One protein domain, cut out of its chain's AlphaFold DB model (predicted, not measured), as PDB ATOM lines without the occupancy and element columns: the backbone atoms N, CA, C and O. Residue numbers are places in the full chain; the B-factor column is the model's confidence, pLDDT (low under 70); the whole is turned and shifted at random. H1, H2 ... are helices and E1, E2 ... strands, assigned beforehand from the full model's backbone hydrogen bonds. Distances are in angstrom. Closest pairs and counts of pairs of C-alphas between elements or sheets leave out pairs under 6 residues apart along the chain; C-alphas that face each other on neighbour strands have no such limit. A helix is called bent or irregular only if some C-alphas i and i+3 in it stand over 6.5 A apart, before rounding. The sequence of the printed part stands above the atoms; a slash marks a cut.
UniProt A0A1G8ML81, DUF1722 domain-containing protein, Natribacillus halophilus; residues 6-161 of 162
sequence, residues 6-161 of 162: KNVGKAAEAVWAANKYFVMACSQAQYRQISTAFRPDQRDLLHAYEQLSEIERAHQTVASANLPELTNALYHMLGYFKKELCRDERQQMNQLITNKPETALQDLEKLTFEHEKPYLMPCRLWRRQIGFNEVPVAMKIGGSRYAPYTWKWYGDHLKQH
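What this domain is: This is residues 6 to 161 of the 162 residues of the protein "DUF1722 domain-containing protein" of Natribacillus halophilus (UniProt A0A1G8ML81). Two three-helix bundles, H1 H2 H3 and H4 H5 H6, follow each other along the longest axis, joined where the last residues of H1 meet H4. A long stretch with no named element, residues 115 to 138, leads back from H6 to two small strand hairpins, E1 E2 and E3 E4, near the first residues of H1, far from H5. The printed part has 156 residues, with six named helices followed by four named strands; each two-stranded sheet, E1 - E2 and E3 - E4, is antiparallel, and the class is mostly helix. The whole is compact, with a radius of gyration of the C-alphas of 16.0 A, yet elongated, spanning 49 by 31 by 30 A.

How they stand to each other: In the hairpin of E3, residues 151 to 153, and E4, residues 158 to 160, N 152 and O 159 are 2.8 A apart, within hydrogen-bond range. In the hairpin of E1, residues 139 to 141, and E2, residues 144 to 146, N 146 and O 139 are 2.8 A apart, also within range. E1 and E3 are only just apart, at 8.3 A. The closest C-alphas of E3 and H1, residues 6 to 26, are those of Trp 153 and Ala 11, 6.6 A. H1 is irregular, with C-alphas 18 and 21 7.4 A apart, and has a kink of 47 degrees near residue 19. With residues 20 to 24 alone it touches H2, residues 28 to 37, closest at the C-alphas of Met 24 and Tyr 31, 5.1 A, at a shallow tilt of 9 degrees, opposite ways. H2 touches H3, residues 45 to 59, at C-alphas Ala 37 and Ala 48, 5.8 A; these three helices form an up-and-down bundle, each running against the one before. With residues 21 to 26 alone H1 touches H4, residues 70 to 81, closest at the C-alphas of Ala 25 and Leu 70, 4.1 A, at a steep tilt of 58 degrees. H4 forms a second such bundle with H5, residues 87 to 99, and H6, residues 101 to 114. Every O i to N i+4 pair is within hydrogen-bond range in H3, H5 and H6; H1 has 15 of 17, H2 5 of 6 and H4 6 of 8.

Where its parts are: H1 begins at C-alpha 6, (217.872, 179.045, 146.694), and measures 29.4 A; H3 measures 20.9 A and H6 19.6 A. H5 ends at C-alpha 99, (252.486, 152.751, 144.988). E4 ends at C-alpha 160, (227.122, 183.058, 159.636).

The domain as a whole: The C-alphas farthest apart, of Asn 99 and Gly 143, are 50.0 A apart. The printed part has no cut; the link H6 to E1 is long. Mean pLDDT of the printed part is 95.6, and no printed residue is under 70.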
ATOM      1  N   LYS A   6     216.860 178.686 147.702       93.56
ATOM      2  CA  LYS A   6     217.872 179.045 146.694       93.56
ATOM      3  C   LYS A   6     219.269 179.168 147.307       93.56
ATOM      4  O   LYS A   6     220.225 178.615 146.771       93.56
ATOM      5  N   ASN A   7     219.389 179.893 148.418       95.94
ATOM      6  CA  ASN A   7     220.678 180.120 149.072       95.94
ATOM      7  C   ASN A   7     221.188 178.850 149.754       95.94
ATOM      8  O   ASN A   7     222.361 178.519 149.606       95.94
ATOM      9  N   VAL A   8     220.303 178.124 150.438       96.44
ATOM     10  CA  VAL A   8     220.619 176.843 151.081       96.44
ATOM     11  C   VAL A   8     221.051 175.816 150.037       96.44
ATOM     12  O   VAL A   8     222.103 175.213 150.191       96.44
ATOM     13  N   GLY A   9     220.317 175.679 148.927       95.44
ATOM     14  CA  GLY A   9     220.675 174.763 147.841       95.44
ATOM     15  C   GLY A   9     222.038 175.076 147.220       95.44
ATOM     16  O   GLY A   9     222.858 174.176 147.071       95.44
ATOM     17  N   LYS A  10     222.319 176.355 146.935       95.62
ATOM     18  CA  LYS A  10     223.626 176.779 146.408       95.62
ATOM     19  C   LYS A  10     224.770 176.470 147.381       95.62
ATOM     20  O   LYS A  10     225.831 176.018 146.960       95.62
ATOM     21  N   ALA A  11     224.569 176.733 148.670       97.31
ATOM     22  CA  ALA A  11     225.552 176.419 149.700       97.31
ATOM     23  C   ALA A  11     225.781 174.906 149.817       97.31
ATOM     24  O   ALA A  11     226.929 174.471 149.834       97.31
ATOM     25  N   ALA A  12     224.706 174.116 149.822       97.12
ATOM     26  CA  ALA A  12     224.753 172.662 149.890       97.12
ATOM     27  C   ALA A  12     225.529 172.058 148.706       97.12
ATOM     28  O   ALA A  12     226.394 171.212 148.903       97.12
ATOM     29  N   GLU A  13     225.290 172.534 147.480       96.31
ATOM     30  CA  GLU A  13     226.025 172.101 146.282       96.31
ATOM     31  C   GLU A  13     227.526 172.415 146.376       96.31
ATOM     32  O   GLU A  13     228.361 171.576 146.032       96.31
ATOM     33  N   ALA A  14     227.879 173.601 146.878       97.25
ATOM     34  CA  ALA A  14     229.272 173.994 147.071       97.25
ATOM     35  C   ALA A  14     229.962 173.167 148.170       97.25
ATOM     36  O   ALA A  14     231.095 172.722 147.985       97.25
ATOM     37  N   VAL A  15     229.269 172.922 149.285       97.88
ATOM     38  CA  VAL A  15     229.734 172.045 150.367       97.88
ATOM     39  C   VAL A  15     229.943 170.626 149.844       97.88
ATOM     40  O   VAL A  15     231.007 170.044 150.055       97.88
ATOM     41  N   TRP A  16     228.983 170.074 149.104       97.75
ATOM     42  CA  TRP A  16     229.125 168.746 148.516       97.75
ATOM     43  C   TRP A  16     230.322 168.672 147.576       97.75
ATOM     44  O   TRP A  16     231.142 167.766 147.704       97.75
ATOM     45  N   ALA A  17     230.489 169.650 146.682       96.94
ATOM     46  CA  ALA A  17     231.625 169.689 145.767       96.94
ATOM     47  C   ALA A  17     232.978 169.644 146.502       96.94
ATOM     48  O   ALA A  17     233.875 168.928 146.057       96.94
ATOM     49  N   ALA A  18     233.098 170.337 147.639       97.75
ATOM     50  CA  ALA A  18     234.291 170.321 148.484       97.75
ATOM     51  C   ALA A  18     234.509 168.990 149.227       97.75
ATOM     52  O   ALA A  18     235.650 168.576 149.434       97.75
ATOM     53  N   ASN A  19     233.439 168.303 149.630       97.75
ATOM     54  CA  ASN A  19     233.523 167.098 150.460       97.75
ATOM     55  C   ASN A  19     233.571 165.793 149.661       97.75
ATOM     56  O   ASN A  19     234.096 164.800 150.155       97.75
ATOM     57  N   LYS A  20     233.030 165.765 148.441       97.31
ATOM     58  CA  LYS A  20     232.719 164.517 147.730       97.31
ATOM     59  C   LYS A  20     233.925 163.586 147.539       97.31
ATOM     60  O   LYS A  20     233.764 162.376 147.634       97.31
ATOM     61  N   TYR A  21     235.131 164.119 147.323       97.94
ATOM     62  CA  TYR A  21     236.342 163.292 147.189       97.94
ATOM     63  C   TYR A  21     236.893 162.811 148.527       97.94
ATOM     64  O   TYR A  21     237.421 161.707 148.594       97.94
ATOM     65  N   PHE A  22     236.717 163.586 149.598       97.69
ATOM     66  CA  PHE A  22     237.019 163.107 150.944       97.69
ATOM     67  C   PHE A  22     236.073 161.961 151.330       97.69
ATOM     68  O   PHE A  22     236.531 160.900 151.731       97.69
ATOM     69  N   VAL A  23     234.768 162.125 151.095       98.19
ATOM     70  CA  VAL A  23     233.762 161.068 151.293       98.19
ATOM     71  C   VAL A  23     234.099 159.820 150.477       98.19
ATOM     72  O   VAL A  23     234.065 158.718 151.010       98.19
ATOM     73  N   MET A  24     234.464 159.991 149.204       98.38
ATOM     74  CA  MET A  24     234.897 158.893 148.337       98.38
ATOM     75  C   MET A  24     236.140 158.182 148.870       98.38
ATOM     76  O   MET A  24     236.186 156.960 148.826       98.38
ATOM     77  N   ALA A  25     237.118 158.928 149.389       98.06
ATOM     78  CA  ALA A  25     238.317 158.359 149.993       98.06
ATOM     79  C   ALA A  25     238.010 157.575 151.281       98.06
ATOM     80  O   ALA A  25     238.711 156.614 151.587       98.06
ATOM     81  N   CYS A  26     236.965 157.950 152.025       97.62
ATOM     82  CA  CYS A  26     236.490 157.183 153.179       97.62
ATOM     83  C   CYS A  26     235.745 155.910 152.751       97.62
ATOM     84  O   CYS A  26     236.034 154.830 153.262       97.62
ATOM     85  N   SER A  27     234.775 156.045 151.839       97.12
ATOM     86  CA  SER A  27     233.960 154.944 151.327       97.12
ATOM     87  C   SER A  27     233.221 155.322 150.039       97.12
ATOM     88  O   SER A  27     232.368 156.217 150.018       97.12
ATOM     89  N   GLN A  28     233.423 154.559 148.966       95.81
ATOM     90  CA  GLN A  28     232.659 154.697 147.726       95.81
ATOM     91  C   GLN A  28     231.177 154.359 147.932       95.81
ATOM     92  O   GLN A  28     230.310 154.913 147.249       95.81
ATOM     93  N   ALA A  29     230.854 153.454 148.860       95.69
ATOM     94  CA  ALA A  29     229.466 153.131 149.181       95.69
ATOM     95  C   ALA A  29     228.738 154.347 149.768       95.69
ATOM     96  O   ALA A  29     227.691 154.733 149.242       95.69
ATOM     97  N   GLN A  30     229.336 155.002 150.767       96.06
ATOM     98  CA  GLN A  30     228.774 156.218 151.359       96.06
ATOM     99  C   GLN A  30     228.750 157.377 150.362       96.06
ATOM    100  O   GLN A  30     227.755 158.093 150.286       96.06
ATOM    101  N   TYR A  31     229.782 157.528 149.524       97.81
ATOM    102  CA  TYR A  31     229.768 158.503 148.430       97.81
ATOM    103  C   TYR A  31     228.529 158.357 147.547       97.81
ATOM    104  O   TYR A  31     227.843 159.343 147.275       97.81
ATOM    105  N   ARG A  32     228.215 157.129 147.111       95.62
ATOM    106  CA  ARG A  32     227.039 156.872 146.269       95.62
ATOM    107  C   ARG A  32     225.749 157.234 146.997       95.62
ATOM    108  O   ARG A  32     224.932 157.934 146.404       95.62
ATOM    109  N   GLN A  33     225.599 156.814 148.251       94.00
ATOM    110  CA  GLN A  33     224.420 157.116 149.067       94.00
ATOM    111  C   GLN A  33     224.236 158.622 149.272       94.00
ATOM    112  O   GLN A  33     223.166 159.151 149.015       94.00
ATOM    113  N   ILE A  34     225.279 159.348 149.668       95.81
ATOM    114  CA  ILE A  34     225.171 160.791 149.908       95.81
ATOM    115  C   ILE A  34     224.911 161.535 148.595       95.81
ATOM    116  O   ILE A  34     224.131 162.485 148.559       95.81
ATOM    117  N   SER A  35     225.505 161.089 147.484       95.06
ATOM    118  CA  SER A  35     225.330 161.747 146.187       95.06
ATOM    119  C   SER A  35     223.876 161.779 145.698       95.06
ATOM    120  O   SER A  35     223.527 162.689 144.944       95.06
ATOM    121  N   THR A  36     223.022 160.827 146.101       93.12
ATOM    122  CA  THR A  36     221.597 160.831 145.724       93.12
ATOM    123  C   THR A  36     220.837 161.944 146.436       93.12
ATOM    124  O   THR A  36     220.050 162.630 145.789       93.12
ATOM    125  N   ALA A  37     221.162 162.221 147.701       92.38
ATOM    126  CA  ALA A  37     220.539 163.272 148.505       92.38
ATOM    127  C   ALA A  37     220.792 164.700 147.971       92.38
ATOM    128  O   ALA A  37     220.084 165.641 148.331       92.38
ATOM    129  N   PHE A  38     221.765 164.881 147.069       91.19
ATOM    130  CA  PHE A  38     222.020 166.154 146.385       91.19
ATOM    131  C   PHE A  38     221.325 166.287 145.018       91.19
ATOM    132  O   PHE A  38     221.315 167.386 144.445       91.19
ATOM    133  N   ARG A  39     220.722 165.215 144.483       89.12
ATOM    134  CA  ARG A  39     220.032 165.240 143.183       89.12
ATOM    135  C   ARG A  39     218.757 166.090 143.259       89.12
ATOM    136  O   ARG A  39     218.076 166.040 144.277       89.12
ATOM    137  N   PRO A  40     218.409 166.882 142.225       83.31
ATOM    138  CA  PRO A  40     217.259 167.790 142.283       83.31
ATOM    139  C   PRO A  40     215.911 167.123 142.605       83.31
ATOM    140  O   PRO A  40     215.090 167.724 143.293       83.31
ATOM    141  N   ASP A  41     215.699 165.902 142.120       83.69
ATOM    142  CA  ASP A  41     214.481 165.094 142.245       83.69
ATOM    143  C   ASP A  41     214.380 164.317 143.569       83.69
ATOM    144  O   ASP A  41     213.282 163.979 143.997       83.69
ATOM    145  N   GLN A  42     215.509 164.074 144.238       79.38
ATOM    146  CA  GLN A  42     215.614 163.284 145.476       79.38
ATOM    147  C   GLN A  42     216.287 164.079 146.603       79.38
ATOM    148  O   GLN A  42     216.942 163.518 147.479       79.38
ATOM    149  N   ARG A  43     216.184 165.411 146.543       88.81
ATOM    150  CA  ARG A  43     216.956 166.298 147.408       88.81
ATOM    151  C   ARG A  43     216.504 166.187 148.865       88.81
ATOM    152  O   ARG A  43     215.437 166.693 149.206       88.81
ATOM    153  N   ASP A  44     217.377 165.657 149.715       95.31
ATOM    154  CA  ASP A  44     217.230 165.624 151.171       95.31
ATOM    155  C   ASP A  44     218.493 166.191 151.829       95.31
ATOM    156  O   ASP A  44     219.485 165.506 152.086       95.31
ATOM    157  N   LEU A  45     218.477 167.507 152.039       95.38
ATOM    158  CA  LEU A  45     219.650 168.226 152.522       95.38
ATOM    159  C   LEU A  45     219.920 167.993 154.010       95.38
ATOM    160  O   LEU A  45     221.077 168.072 154.418       95.38
ATOM    161  N   LEU A  46     218.885 167.714 154.808       96.31
ATOM    162  CA  LEU A  46     219.060 167.426 156.228       96.31
ATOM    163  C   LEU A  46     219.734 166.064 156.399       96.31
ATOM    164  O   LEU A  46     220.773 165.985 157.051       96.31
ATOM    165  N   HIS A  47     219.241 165.041 155.696       96.00
ATOM    166  CA  HIS A  47     219.877 163.727 155.688       96.00
ATOM    167  C   HIS A  47     221.320 163.790 155.164       96.00
ATOM    168  O   HIS A  47     222.232 163.211 155.753       96.00
ATOM    169  N   ALA A  48     221.569 164.544 154.086       97.19
ATOM    170  CA  ALA A  48     222.923 164.736 153.567       97.19
ATOM    171  C   ALA A  48     223.869 165.373 154.600       97.19
ATOM    172  O   ALA A  48     225.033 164.978 154.695       97.19
ATOM    173  N   TYR A  49     223.387 166.356 155.365       98.25
ATOM    174  CA  TYR A  49     224.162 166.990 156.429       98.25
ATOM    175  C   TYR A  49     224.508 165.996 157.543       98.25
ATOM    176  O   TYR A  49     225.665 165.927 157.955       98.25
ATOM    177  N   GLU A  50     223.536 165.200 157.989       97.81
ATOM    178  CA  GLU A  50     223.736 164.165 159.007       97.81
ATOM    179  C   GLU A  50     224.784 163.147 158.555       97.81
ATOM    180  O   GLU A  50     225.774 162.939 159.253       97.81
ATOM    181  N   GLN A  51     224.641 162.594 157.348       97.81
ATOM    182  CA  GLN A  51     225.585 161.617 156.797       97.81
ATOM    183  C   GLN A  51     227.008 162.184 156.664       97.81
ATOM    184  O   GLN A  51     227.985 161.521 157.013       97.81
ATOM    185  N   LEU A  52     227.154 163.435 156.215       97.88
ATOM    186  CA  LEU A  52     228.465 164.092 156.171       97.88
ATOM    187  C   LEU A  52     229.048 164.314 157.573       97.88
ATOM    188  O   LEU A  52     230.250 164.136 157.764       97.88
ATOM    189  N   SER A  53     228.212 164.653 158.557       98.00
ATOM    190  CA  SER A  53     228.640 164.796 159.950       98.00
ATOM    191  C   SER A  53     229.112 163.472 160.551       98.00
ATOM    192  O   SER A  53     230.039 163.472 161.363       98.00
ATOM    193  N   GLU A  54     228.486 162.352 160.192       97.50
ATOM    194  CA  GLU A  54     228.899 161.016 160.632       97.50
ATOM    195  C   GLU A  54     230.262 160.635 160.059       97.50
ATOM    196  O   GLU A  54     231.137 160.197 160.808       97.50
ATOM    197  N   ILE A  55     230.472 160.868 158.759       96.81
ATOM    198  CA  ILE A  55     231.764 160.637 158.101       96.81
ATOM    199  C   ILE A  55     232.849 161.508 158.721       96.81
ATOM    200  O   ILE A  55     233.942 161.012 158.995       96.81
ATOM    201  N   GLU A  56     232.559 162.787 158.966       95.44
ATOM    202  CA  GLU A  56     233.516 163.681 159.614       95.44
ATOM    203  C   GLU A  56     233.914 163.132 160.983       95.44
ATOM    204  O   GLU A  56     235.095 162.919 161.235       95.44
ATOM    205  N   ARG A  57     232.944 162.795 161.836       96.12
ATOM    206  CA  ARG A  57     233.219 162.247 163.169       96.12
ATOM    207  C   ARG A  57     234.041 160.953 163.121       96.12
ATOM    208  O   ARG A  57     234.888 160.752 163.983       96.12
ATOM    209  N   ALA A  58     233.796 160.087 162.139       95.81
ATOM    210  CA  ALA A  58     234.494 158.810 162.007       95.81
ATOM    211  C   ALA A  58     235.920 158.947 161.451       95.81
ATOM    212  O   ALA A  58     236.797 158.168 161.817       95.81
ATOM    213  N   HIS A  59     236.163 159.922 160.571       95.69
ATOM    214  CA  HIS A  59     237.395 159.978 159.782       95.69
ATOM    215  C   HIS A  59     238.217 161.251 159.967       95.69
ATOM    216  O   HIS A  59     239.313 161.314 159.423       95.69
ATOM    217  N   GLN A  60     237.767 162.275 160.695       89.38
ATOM    218  CA  GLN A  60     238.488 163.552 160.832       89.38
ATOM    219  C   GLN A  60     239.910 163.391 161.392       89.38
ATOM    220  O   GLN A  60     240.817 164.096 160.958       89.38
ATOM    221  N   THR A  61     240.124 162.446 162.307       90.38
ATOM    222  CA  THR A  61     241.436 162.171 162.919       90.38
ATOM    223  C   THR A  61     242.296 161.201 162.110       90.38
ATOM    224  O   THR A  61     243.477 161.024 162.408       90.38
ATOM    225  N   VAL A  62     241.733 160.580 161.070       92.81
ATOM    226  CA  VAL A  62     242.461 159.675 160.180       92.81
ATOM    227  C   VAL A  62     243.287 160.515 159.207       92.81
ATOM    228  O   VAL A  62     242.759 161.385 158.501       92.81
ATOM    229  N   ALA A  63     244.595 160.254 159.173       90.62
ATOM    230  CA  ALA A  63     245.493 160.842 158.185       90.62
ATOM    231  C   ALA A  63     245.028 160.464 156.771       90.62
ATOM    232  O   ALA A  63     244.668 159.311 156.539       90.62
ATOM    233  N   SER A  64     245.054 161.407 155.820       88.94
ATOM    234  CA  SER A  64     244.524 161.178 154.465       88.94
ATOM    235  C   SER A  64     245.132 159.941 153.797       88.94
ATOM    236  O   SER A  64     244.401 159.184 153.168       88.94
ATOM    237  N   ALA A  65     246.433 159.694 154.003       87.38
ATOM    238  CA  ALA A  65     247.156 158.521 153.499       87.38
ATOM    239  C   ALA A  65     246.573 157.170 153.961       87.38
ATOM    240  O   ALA A  65     246.750 156.164 153.282       87.38
ATOM    241  N   ASN A  66     245.854 157.158 155.088       93.19
ATOM    242  CA  ASN A  66     245.257 155.968 155.692       93.19
ATOM    243  C   ASN A  66     243.757 155.828 155.375       93.19
ATOM    244  O   ASN A  66     243.089 154.964 155.947       93.19
ATOM    245  N   LEU A  67     243.198 156.684 154.514       96.31
ATOM    246  CA  LEU A  67     241.801 156.569 154.111       96.31
ATOM    247  C   LEU A  67     241.617 155.334 153.205       96.31
ATOM    248  O   LEU A  67     242.354 155.201 152.223       96.31
ATOM    249  N   PRO A  68     240.646 154.443 153.496       95.88
ATOM    250  CA  PRO A  68     240.564 153.117 152.869       95.88
ATOM    251  C   PRO A  68     240.473 153.124 151.342       95.88
ATOM    252  O   PRO A  68     240.966 152.218 150.677       95.88
ATOM    253  N   GLU A  69     239.838 154.146 150.779       97.44
ATOM    254  CA  GLU A  69     239.565 154.270 149.351       97.44
ATOM    255  C   GLU A  69     240.264 155.489 148.729       97.44
ATOM    256  O   GLU A  69     239.851 155.986 147.677       97.44
ATOM    257  N   LEU A  70     241.354 155.972 149.347       98.00
ATOM    258  CA  LEU A  70     242.107 157.130 148.855       98.00
ATOM    259  C   LEU A  70     242.475 156.980 147.374       98.00
ATOM    260  O   LEU A  70     242.173 157.861 146.576       98.00
ATOM    261  N   THR A  71     243.070 155.852 146.987       97.94
ATOM    262  CA  THR A  71     243.506 155.576 145.608       97.94
ATOM    263  C   THR A  71     242.376 155.767 144.591       97.94
ATOM    264  O   THR A  71     242.584 156.362 143.533       97.94
ATOM    265  N   ASN A  72     241.159 155.325 144.922       97.75
ATOM    266  CA  ASN A  72     239.987 155.497 144.067       97.75
ATOM    267  C   ASN A  72     239.628 156.987 143.910       97.75
ATOM    268  O   ASN A  72     239.469 157.479 142.789       97.75
ATOM    269  N   ALA A  73     239.600 157.738 145.015       98.25
ATOM    270  CA  ALA A  73     239.391 159.183 144.974       98.25
ATOM    271  C   ALA A  73     240.457 159.905 144.132       98.25
ATOM    272  O   ALA A  73     240.109 160.747 143.300       98.25
ATOM    273  N   LEU A  74     241.735 159.535 144.266       98.50
ATOM    274  CA  LEU A  74     242.829 160.133 143.495       98.50
ATOM    275  C   LEU A  74     242.683 159.887 141.990       98.50
ATOM    276  O   LEU A  74     242.875 160.817 141.208       98.50
ATOM    277  N   TYR A  75     242.274 158.690 141.558       98.31
ATOM    278  CA  TYR A  75     242.014 158.426 140.138       98.31
ATOM    279  C   TYR A  75     240.888 159.298 139.574       98.31
ATOM    280  O   TYR A  75     240.998 159.824 138.462       98.31
ATOM    281  N   HIS A  76     239.820 159.507 140.347       97.62
ATOM    282  CA  HIS A  76     238.747 160.420 139.960       97.62
ATOM    283  C   HIS A  76     239.232 161.872 139.832       97.62
ATOM    284  O   HIS A  76     238.796 162.591 138.929       97.62
ATOM    285  N   MET A  77     240.132 162.305 140.711       97.94
ATOM    286  CA  MET A  77     240.699 163.656 140.697       97.94
ATOM    287  C   MET A  77     241.700 163.842 139.553       97.94
ATOM    288  O   MET A  77     241.630 164.846 138.845       97.94
ATOM    289  N   LEU A  78     242.541 162.843 139.276       98.12
ATOM    290  CA  LEU A  78     243.443 162.821 138.120       98.12
ATOM    291  C   LEU A  78     242.686 163.014 136.794       98.12
ATOM    292  O   LEU A  78     243.193 163.638 135.863       98.12
ATOM    293  N   GLY A  79     241.437 162.548 136.708       97.00
ATOM    294  CA  GLY A  79     240.576 162.747 135.540       97.00
ATOM    295  C   GLY A  79     240.369 164.215 135.125       97.00
ATOM    296  O   GLY A  79     240.120 164.479 133.946       97.00
ATOM    297  N   TYR A  80     240.516 165.177 136.045       97.06
ATOM    298  CA  TYR A  80     240.410 166.613 135.738       97.06
ATOM    299  C   TYR A  80     241.616 167.174 134.988       97.06
ATOM    300  O   TYR A  80     241.501 168.255 134.410       97.06
ATOM    301  N   PHE A  81     242.735 166.448 134.973       97.38
ATOM    302  CA  PHE A  81     244.000 166.875 134.375       97.38
ATOM    303  C   PHE A  81     244.253 166.252 132.997       97.38
ATOM    304  O   PHE A  81     245.362 166.279 132.475       97.38
ATOM    305  N   LYS A  82     243.217 165.670 132.378       94.12
ATOM    306  CA  LYS A  82     243.333 164.959 131.093       94.12
ATOM    307  C   LYS A  82     243.813 165.825 129.920       94.12
ATOM    308  O   LYS A  82     244.145 165.265 128.883       94.12
ATOM    309  N   LYS A  83     243.725 167.156 130.033       95.50
ATOM    310  CA  LYS A  83     244.166 168.107 128.999       95.50
ATOM    311  C   LYS A  83     245.514 168.745 129.332       95.50
ATOM    312  O   LYS A  83     246.114 169.348 128.454       95.50
ATOM    313  N   GLU A  84     245.936 168.646 130.586       96.50
ATOM    314  CA  GLU A  84     247.113 169.313 131.133       96.50
ATOM    315  C   GLU A  84     248.309 168.368 131.193       96.50
ATOM    316  O   GLU A  84     249.424 168.802 130.945       96.50
ATOM    317  N   LEU A  85     248.069 167.082 131.463       96.69
ATOM    318  CA  LEU A  85     249.119 166.071 131.518       96.69
ATOM    319  C   LEU A  85     249.227 165.328 130.191       96.69
ATOM    320  O   LEU A  85     248.230 164.826 129.652       96.69
ATOM    321  N   CYS A  86     250.451 165.186 129.697       96.62
ATOM    322  CA  CYS A  86     250.751 164.287 128.598       96.62
ATOM    323  C   CYS A  86     250.631 162.816 129.038       96.62
ATOM    324  O   CYS A  86     250.391 162.482 130.204       96.62
ATOM    325  N   ARG A  87     250.780 161.894 128.080       96.38
ATOM    326  CA  ARG A  87     250.644 160.454 128.339       96.38
ATOM    327  C   ARG A  87     251.627 159.962 129.406       96.38
ATOM    328  O   ARG A  87     251.214 159.196 130.277       96.38
ATOM    329  N   ASP A  88     252.877 160.406 129.334       97.12
ATOM    330  CA  ASP A  88     253.948 159.932 130.212       97.12
ATOM    331  C   ASP A  88     253.767 160.459 131.638       97.12
ATOM    332  O   ASP A  88     253.797 159.677 132.587       97.12
ATOM    333  N   GLU A  89     253.445 161.745 131.799       97.69
ATOM    334  CA  GLU A  89     253.111 162.349 133.100       97.69
ATOM    335  C   GLU A  89     251.898 161.667 133.740       97.69
ATOM    336  O   GLU A  89     251.889 161.347 134.930       97.69
ATOM    337  N   ARG A  90     250.867 161.362 132.943       96.88
ATOM    338  CA  ARG A  90     249.693 160.637 133.435       96.88
ATOM    339  C   ARG A  90     250.043 159.210 133.861       96.88
ATOM    340  O   ARG A  90     249.492 158.718 134.846       96.88
ATOM    341  N   GLN A  91     250.937 158.537 133.140       97.25
ATOM    342  CA  GLN A  91     251.416 157.207 133.512       97.25
ATOM    343  C   GLN A  91     252.229 157.244 134.811       97.25
ATOM    344  O   GLN A  91     252.002 156.401 135.680       97.25
ATOM    345  N   GLN A  92     253.110 158.231 134.975       97.69
ATOM    346  CA  GLN A  92     253.841 158.465 136.222       97.69
ATOM    347  C   GLN A  92     252.876 158.716 137.385       97.69
ATOM    348  O   GLN A  92     252.995 158.082 138.432       97.69
ATOM    349  N   MET A  93     251.851 159.547 137.182       98.25
ATOM    350  CA  MET A  93     250.842 159.803 138.208       98.25
ATOM    351  C   MET A  93     250.056 158.538 138.583       98.25
ATOM    352  O   MET A  93     249.847 158.279 139.763       98.25
ATOM    353  N   ASN A  94     249.675 157.691 137.620       97.69
ATOM    354  CA  ASN A  94     249.027 156.404 137.918       97.69
ATOM    355  C   ASN A  94     249.922 155.484 138.772       97.69
ATOM    356  O   ASN A  94     249.440 154.807 139.685       97.69
ATOM    357  N   GLN A  95     251.232 155.461 138.496       98.06
ATOM    358  CA  GLN A  95     252.199 154.707 139.300       98.06
ATOM    359  C   GLN A  95     252.311 155.270 140.720       98.06
ATOM    360  O   GLN A  95     252.363 154.490 141.671       98.06
ATOM    361  N   LEU A  96     252.311 156.598 140.881       98.19
ATOM    362  CA  LEU A  96     252.295 157.239 142.195       98.19
ATOM    363  C   LEU A  96     251.004 156.921 142.951       98.19
ATOM    364  O   LEU A  96     251.079 156.484 144.090       98.19
ATOM    365  N   ILE A  97     249.833 157.044 142.321       98.19
ATOM    366  CA  ILE A  97     248.541 156.726 142.950       98.19
ATOM    367  C   ILE A  97     248.529 155.286 143.485       98.19
ATOM    368  O   ILE A  97     248.021 155.035 144.575       98.19
ATOM    369  N   THR A  98     249.119 154.347 142.743       96.94
ATOM    370  CA  THR A  98     249.147 152.927 143.121       96.94
ATOM    371  C   THR A  98     250.149 152.634 144.237       96.94
ATOM    372  O   THR A  98     249.826 151.914 145.177       96.94
ATOM    373  N   ASN A  99     251.366 153.172 144.138       97.25
ATOM    374  CA  ASN A  99     252.486 152.751 144.988       97.25
ATOM    375  C   ASN A  99     252.788 153.723 146.136       97.25
ATOM    376  O   ASN A  99     253.421 153.343 147.117       97.25
ATOM    377  N   LYS A 100     252.408 154.994 145.983       97.38
ATOM    378  CA  LYS A 100     252.715 156.115 146.883       97.38
ATOM    379  C   LYS A 100     251.540 157.113 146.920       97.38
ATOM    380  O   LYS A 100     251.711 158.272 146.534       97.38
ATOM    381  N   PRO A 101     250.339 156.689 147.358       96.31
ATOM    382  CA  PRO A 101     249.126 157.508 147.275       96.31
ATOM    383  C   PRO A 101     249.230 158.834 148.042       96.31
ATOM    384  O   PRO A 101     248.635 159.823 147.629       96.31
ATOM    385  N   GLU A 102     250.024 158.900 149.113       95.31
ATOM    386  CA  GLU A 102     250.292 160.159 149.819       95.31
ATOM    387  C   GLU A 102     251.083 161.158 148.959       95.31
ATOM    388  O   GLU A 102     250.726 162.331 148.886       95.31
ATOM    389  N   THR A 103     252.115 160.695 148.249       97.44
ATOM    390  CA  THR A 103     252.862 161.532 147.300       97.44
ATOM    391  C   THR A 103     251.961 161.977 146.150       97.44
ATOM    392  O   THR A 103     251.938 163.153 145.808       97.44
ATOM    393  N   ALA A 104     251.147 161.066 145.607       98.00
ATOM    394  CA  ALA A 104     250.184 161.407 144.563       98.00
ATOM    395  C   ALA A 104     249.152 162.448 145.024       98.00
ATOM    396  O   ALA A 104     248.777 163.323 144.248       98.00
ATOM    397  N   LEU A 105     248.697 162.375 146.281       97.50
ATOM    398  CA  LEU A 105     247.818 163.378 146.876       97.50
ATOM    399  C   LEU A 105     248.498 164.758 146.880       97.50
ATOM    400  O   LEU A 105     247.914 165.716 146.387       97.50
ATOM    401  N   GLN A 106     249.736 164.850 147.370       97.19
ATOM    402  CA  GLN A 106     250.496 166.108 147.399       97.19
ATOM    403  C   GLN A 106     250.739 166.676 145.993       97.19
ATOM    404  O   GLN A 106     250.623 167.882 145.781       97.19
ATOM    405  N   ASP A 107     251.045 165.827 145.015       97.88
ATOM    406  CA  ASP A 107     251.293 166.280 143.646       97.88
ATOM    407  C   ASP A 107     249.997 166.711 142.940       97.88
ATOM    408  O   ASP A 107     249.979 167.725 142.243       97.88
ATOM    409  N   LEU A 108     248.876 166.017 143.172       98.00
ATOM    410  CA  LEU A 108     247.565 166.446 142.676       98.00
ATOM    411  C   LEU A 108     247.088 167.750 143.326       98.00
ATOM    412  O   LEU A 108     246.390 168.530 142.671       98.00
ATOM    413  N   GLU A 109     247.453 168.007 144.582       98.00
ATOM    414  CA  GLU A 109     247.223 169.299 145.227       98.00
ATOM    415  C   GLU A 109     247.987 170.409 144.494       98.00
ATOM    416  O   GLU A 109     247.378 171.391 144.074       98.00
ATOM    417  N   LYS A 110     249.293 170.233 144.259       98.19
ATOM    418  CA  LYS A 110     250.110 171.212 143.520       98.19
ATOM    419  C   LYS A 110     249.535 171.491 142.136       98.19
ATOM    420  O   LYS A 110     249.225 172.640 141.835       98.19
ATOM    421  N   LEU A 111     249.266 170.442 141.355       97.81
ATOM    422  CA  LEU A 111     248.662 170.563 140.025       97.81
ATOM    423  C   LEU A 111     247.312 171.289 140.068       97.81
ATOM    424  O   LEU A 111     246.989 172.068 139.169       97.81
ATOM    425  N   THR A 112     246.504 171.052 141.107       98.06
ATOM    426  CA  THR A 112     245.216 171.733 141.298       98.06
ATOM    427  C   THR A 112     245.392 173.245 141.368       98.06
ATOM    428  O   THR A 112     244.601 173.966 140.759       98.06
ATOM    429  N   PHE A 113     246.401 173.723 142.094       97.88
ATOM    430  CA  PHE A 113     246.658 175.151 142.253       97.88
ATOM    431  C   PHE A 113     247.431 175.747 141.072       97.88
ATOM    432  O   PHE A 113     247.067 176.827 140.618       97.88
ATOM    433  N   GLU A 114     248.412 175.036 140.513       97.81
ATOM    434  CA  GLU A 114     249.184 175.469 139.335       97.81
ATOM    435  C   GLU A 114     248.306 175.662 138.094       97.81
ATOM    436  O   GLU A 114     248.481 176.619 137.344       97.81
ATOM    437  N   HIS A 115     247.324 174.780 137.894       97.06
ATOM    438  CA  HIS A 115     246.373 174.862 136.784       97.06
ATOM    439  C   HIS A 115     245.031 175.500 137.175       97.06
ATOM    440  O   HIS A 115     244.052 175.348 136.440       97.06
ATOM    441  N   GLU A 116     244.965 176.147 138.344       96.31
ATOM    442  CA  GLU A 116     243.795 176.864 138.864       96.31
ATOM    443  C   GLU A 116     242.475 176.087 138.717       96.31
ATOM    444  O   GLU A 116     241.474 176.634 138.264       96.31
ATOM    445  N   LYS A 117     242.441 174.792 139.062       96.56
ATOM    446  CA  LYS A 117     241.261 173.925 138.874       96.56
ATOM    447  C   LYS A 117     240.160 174.274 139.889       96.56
ATOM    448  O   LYS A 117     240.139 173.689 140.980       96.56
ATOM    449  N   PRO A 118     239.148 175.109 139.564       92.88
ATOM    450  CA  PRO A 118     238.303 175.726 140.592       92.88
ATOM    451  C   PRO A 118     237.424 174.709 141.330       92.88
ATOM    452  O   PRO A 118     237.060 174.906 142.484       92.88
ATOM    453  N   TYR A 119     237.105 173.591 140.673       91.38
ATOM    454  CA  TYR A 119     236.323 172.494 141.243       91.38
ATOM    455  C   TYR A 119     237.088 171.649 142.269       91.38
ATOM    456  O   TYR A 119     236.452 170.963 143.067       91.38
ATOM    457  N   LEU A 120     238.424 171.664 142.238       96.75
ATOM    458  CA  LEU A 120     239.277 170.882 143.138       96.75
ATOM    459  C   LEU A 120     239.924 171.740 144.228       96.75
ATOM    460  O   LEU A 120     240.195 171.222 145.306       96.75
ATOM    461  N   MET A 121     240.117 173.043 144.001       96.50
ATOM    462  CA  MET A 121     240.673 173.970 144.998       96.50
ATOM    463  C   MET A 121     239.967 173.943 146.372       96.50
ATOM    464  O   MET A 121     240.659 174.014 147.390       96.50
ATOM    465  N   PRO A 122     238.624 173.828 146.478       96.38
ATOM    466  CA  PRO A 122     237.966 173.747 147.779       96.38
ATOM    467  C   PRO A 122     237.932 172.325 148.362       96.38
ATOM    468  O   PRO A 122     237.310 172.129 149.404       96.38
ATOM    469  N   CYS A 123     238.537 171.328 147.707       96.88
ATOM    470  CA  CYS A 123     238.470 169.936 148.142       96.88
ATOM    471  C   CYS A 123     239.049 169.757 149.553       96.88
ATOM    472  O   CYS A 123     240.126 170.252 149.895       96.88
ATOM    473  N   ARG A 124     238.332 168.991 150.374       95.00
ATOM    474  CA  ARG A 124     238.693 168.757 151.773       95.00
ATOM    475  C   ARG A 124     239.839 167.785 151.996       95.00
ATOM    476  O   ARG A 124     240.342 167.738 153.113       95.00
ATOM    477  N   LEU A 125     240.296 167.070 150.970       95.06
ATOM    478  CA  LEU A 125     241.506 166.253 151.090       95.06
ATOM    479  C   LEU A 125     242.763 167.102 151.346       95.06
ATOM    480  O   LEU A 125     243.644 166.639 152.062       95.06
ATOM    481  N   TRP A 126     242.797 168.347 150.855       93.06
ATOM    482  CA  TRP A 126     243.884 169.303 151.114       93.06
ATOM    483  C   TRP A 126     243.600 170.265 152.276       93.06
ATOM    484  O   TRP A 126     244.505 170.855 152.854       93.06
ATOM    485  N   ARG A 127     242.322 170.453 152.634       89.62
ATOM    486  CA  ARG A 127     241.874 171.454 153.620       89.62
ATOM    487  C   ARG A 127     241.142 170.815 154.800       89.62
ATOM    488  O   ARG A 127     240.019 171.193 155.134       89.62
ATOM    489  N   ARG A 128     241.768 169.811 155.419       88.62
ATOM    490  CA  ARG A 128     241.177 168.969 156.481       88.62
ATOM    491  C   ARG A 128     240.799 169.737 157.752       88.62
ATOM    492  O   ARG A 128     239.863 169.336 158.433       88.62
ATOM    493  N   GLN A 129     241.470 170.856 158.023       90.25
ATOM    494  CA  GLN A 129     241.201 171.775 159.134       90.25
ATOM    495  C   GLN A 129     239.889 172.557 158.990       90.25
ATOM    496  O   GLN A 129     239.395 173.119 159.963       90.25
ATOM    497  N   ILE A 130     239.337 172.629 157.779       91.81
ATOM    498  CA  ILE A 130     238.069 173.304 157.516       91.81
ATOM    499  C   ILE A 130     236.935 172.321 157.789       91.81
ATOM    500  O   ILE A 130     236.959 171.187 157.300       91.81
ATOM    501  N   GLY A 131     235.936 172.770 158.553       94.06
ATOM    502  CA  GLY A 131     234.751 171.975 158.858       94.06
ATOM    503  C   GLY A 131     234.021 171.534 157.590       94.06
ATOM    504  O   GLY A 131     233.947 172.271 156.605       94.06
ATOM    505  N   PHE A 132     233.453 170.326 157.615       96.69
ATOM    506  CA  PHE A 132     232.759 169.754 156.456       96.69
ATOM    507  C   PHE A 132     231.632 170.651 155.932       96.69
ATOM    508  O   PHE A 132     231.335 170.625 154.743       96.69
ATOM    509  N   ASN A 133     231.011 171.440 156.805       97.69
ATOM    510  CA  ASN A 133     229.833 172.233 156.502       97.69
ATOM    511  C   ASN A 133     230.118 173.713 156.206       97.69
ATOM    512  O   ASN A 133     229.187 174.505 156.057       97.69
ATOM    513  N   GLU A 134     231.389 174.093 156.116       97.88
ATOM    514  CA  GLU A 134     231.815 175.435 155.728       97.88
ATOM    515  C   GLU A 134     231.535 175.681 154.242       97.88
ATOM    516  O   GLU A 134     231.898 174.872 153.389       97.88
ATOM    517  N   VAL A 135     230.913 176.813 153.901       97.88
ATOM    518  CA  VAL A 135     230.550 177.141 152.516       97.88
ATOM    519  C   VAL A 135     231.771 177.714 151.784       97.88
ATOM    520  O   VAL A 135     232.158 178.855 152.044       97.88
ATOM    521  N   PRO A 136     232.371 176.993 150.817       97.25
ATOM    522  CA  PRO A 136     233.689 177.337 150.279       97.25
ATOM    523  C   PRO A 136     233.650 178.387 149.160       97.25
ATOM    524  O   PRO A 136     234.647 178.624 148.483       97.25
ATOM    525  N   VAL A 137     232.491 179.003 148.925       96.56
ATOM    526  CA  VAL A 137     232.259 179.950 147.831       96.56
ATOM    527  C   VAL A 137     231.659 181.244 148.352       96.56
ATOM    528  O   VAL A 137     230.944 181.261 149.353       96.56
ATOM    529  N   ALA A 138     231.902 182.336 147.630       96.50
ATOM    530  CA  ALA A 138     231.251 183.604 147.914       96.50
ATOM    531  C   ALA A 138     229.729 183.495 147.704       96.50
ATOM    532  O   ALA A 138     229.245 182.976 146.688       96.50
ATOM    533  N   MET A 139     228.969 184.045 148.647       96.31
ATOM    534  CA  MET A 139     227.507 184.017 148.638       96.31
ATOM    535  C   MET A 139     226.953 185.423 148.419       96.31
ATOM    536  O   MET A 139     227.480 186.393 148.951       96.31
ATOM    537  N   LYS A 140     225.878 185.551 147.633       95.12
ATOM    538  CA  LYS A 140     225.129 186.808 147.487       95.12
ATOM    539  C   LYS A 140     223.770 186.629 148.148       95.12
ATOM    540  O   LYS A 140     222.958 185.856 147.644       95.12
ATOM    541  N   ILE A 141     223.538 187.309 149.266       93.06
ATOM    542  CA  ILE A 141     222.341 187.161 150.101       93.06
ATOM    543  C   ILE A 141     221.822 188.562 150.421       93.06
ATOM    544  O   ILE A 141     222.586 189.406 150.872       93.06
ATOM    545  N   GLY A 142     220.545 188.830 150.136       88.31
ATOM    546  CA  GLY A 142     219.930 190.131 150.439       88.31
ATOM    547  C   GLY A 142     220.595 191.333 149.752       88.31
ATOM    548  O   GLY A 142     220.584 192.424 150.298       88.31
ATOM    549  N   GLY A 143     221.223 191.137 148.587       90.38
ATOM    550  CA  GLY A 143     221.959 192.191 147.870       90.38
ATOM    551  C   GLY A 143     223.441 192.296 148.249       90.38
ATOM    552  O   GLY A 143     224.248 192.652 147.391       90.38
ATOM    553  N   SER A 144     223.816 191.866 149.452       93.81
ATOM    554  CA  SER A 144     225.197 191.860 149.944       93.81
ATOM    555  C   SER A 144     225.992 190.659 149.434       93.81
ATOM    556  O   SER A 144     225.457 189.555 149.274       93.81
ATOM    557  N   ARG A 145     227.290 190.864 149.180       95.75
ATOM    558  CA  ARG A 145     228.247 189.804 148.837       95.75
ATOM    559  C   ARG A 145     229.065 189.444 150.074       95.75
ATOM    560  O   ARG A 145     229.689 190.308 150.671       95.75
ATOM    561  N   TYR A 146     229.084 188.161 150.401       96.31
ATOM    562  CA  TYR A 146     229.840 187.579 151.501       96.31
ATOM    563  C   TYR A 146     231.012 186.782 150.936       96.31
ATOM    564  O   TYR A 146     230.879 186.140 149.886       96.31
ATOM    565  N   ALA A 147     232.153 186.842 151.616       97.00
ATOM    566  CA  ALA A 147     233.342 186.099 151.231       97.00
ATOM    567  C   ALA A 147     233.113 184.572 151.346       97.00
ATOM    568  O   ALA A 147     232.160 184.124 151.996       97.00
ATOM    569  N   PRO A 148     233.949 183.744 150.692       96.62
ATOM    570  CA  PRO A 148     234.022 182.319 150.996       96.62
ATOM    571  C   PRO A 148     234.251 182.076 152.492       96.62
ATOM    572  O   PRO A 148     234.878 182.896 153.159       96.62
ATOM    573  N   TYR A 149     233.766 180.948 153.007       96.25
ATOM    574  CA  TYR A 149     233.917 180.533 154.408       96.25
ATOM    575  C   TYR A 149     233.279 181.485 155.433       96.25
ATOM    576  O   TYR A 149     233.551 181.383 156.618       96.25
ATOM    577  N   THR A 150     232.400 182.401 155.010       96.81
ATOM    578  CA  THR A 150     231.617 183.257 155.925       96.81
ATOM    579  C   THR A 150     230.375 182.553 156.484       96.81
ATOM    580  O   THR A 150     229.842 182.952 157.518       96.81
ATOM    581  N   TRP A 151     229.902 181.504 155.811       97.38
ATOM    582  CA  TRP A 151     228.675 180.794 156.165       97.38
ATOM    583  C   TRP A 151     228.950 179.317 156.416       97.38
ATOM    584  O   TRP A 151     229.733 178.700 155.699       97.38
ATOM    585  N   LYS A 152     228.207 178.747 157.363       98.00
ATOM    586  CA  LYS A 152     228.073 177.312 157.605       98.00
ATOM    587  C   LYS A 152     226.695 176.835 157.178       98.00
ATOM    588  O   LYS A 152     225.690 177.506 157.425       98.00
ATOM    589  N   TRP A 153     226.654 175.674 156.546       98.19
ATOM    590  CA  TRP A 153     225.440 174.973 156.151       98.19
ATOM    591  C   TRP A 153     225.038 173.947 157.216       98.19
ATOM    592  O   TRP A 153     225.891 173.332 157.840       98.19
ATOM    593  N   TYR A 154     223.741 173.780 157.453       97.75
ATOM    594  CA  TYR A 154     223.196 172.876 158.475       97.75
ATOM    595  C   TYR A 154     222.072 171.998 157.910       97.75
ATOM    596  O   TYR A 154     221.101 171.697 158.591       97.75
ATOM    597  N   GLY A 155     222.168 171.645 156.627       96.12
ATOM    598  CA  GLY A 155     221.122 170.911 155.917       96.12
ATOM    599  C   GLY A 155     220.051 171.840 155.354       96.12
ATOM    600  O   GLY A 155     220.052 172.158 154.163       96.12
ATOM    601  N   ASP A 156     219.158 172.335 156.199       95.19
ATOM    602  CA  ASP A 156     217.997 173.139 155.794       95.19
ATOM    603  C   ASP A 156     218.189 174.660 155.968       95.19
ATOM    604  O   ASP A 156     217.384 175.452 155.474       95.19
ATOM    605  N   HIS A 157     219.281 175.092 156.604       97.44
ATOM    606  CA  HIS A 157     219.572 176.507 156.834       97.44
ATOM    607  C   HIS A 157     221.072 176.835 156.813       97.44
ATOM    608  O   HIS A 157     221.936 175.955 156.825       97.44
ATOM    609  N   LEU A 158     221.382 178.137 156.776       97.56
ATOM    610  CA  LEU A 158     222.730 178.686 156.932       97.56
ATOM    611  C   LEU A 158     222.839 179.533 158.205       97.56
ATOM    612  O   LEU A 158     221.923 180.303 158.539       97.56
ATOM    613  N   LYS A 159     223.997 179.464 158.859       97.31
ATOM    614  CA  LYS A 159     224.413 180.397 159.915       97.31
ATOM    615  C   LYS A 159     225.733 181.055 159.524       97.31
ATOM    616  O   LYS A 159     226.574 180.419 158.898       97.31
ATOM    617  N   GLN A 160     225.867 182.338 159.829       92.75
ATOM    618  CA  GLN A 160     227.122 183.058 159.636       92.75
ATOM    619  C   GLN A 160     228.065 182.706 160.792       92.75
ATOM    620  O   GLN A 160     227.572 182.350 161.864       92.75
ATOM    621  N   HIS A 161     229.381 182.794 160.588       82.94
ATOM    622  CA  HIS A 161     230.305 182.884 161.725       82.94
ATOM    623  C   HIS A 161     229.952 184.125 162.557       82.94
ATOM    624  O   HIS A 161     229.645 185.169 161.973       82.94
TER     625      HIS A 161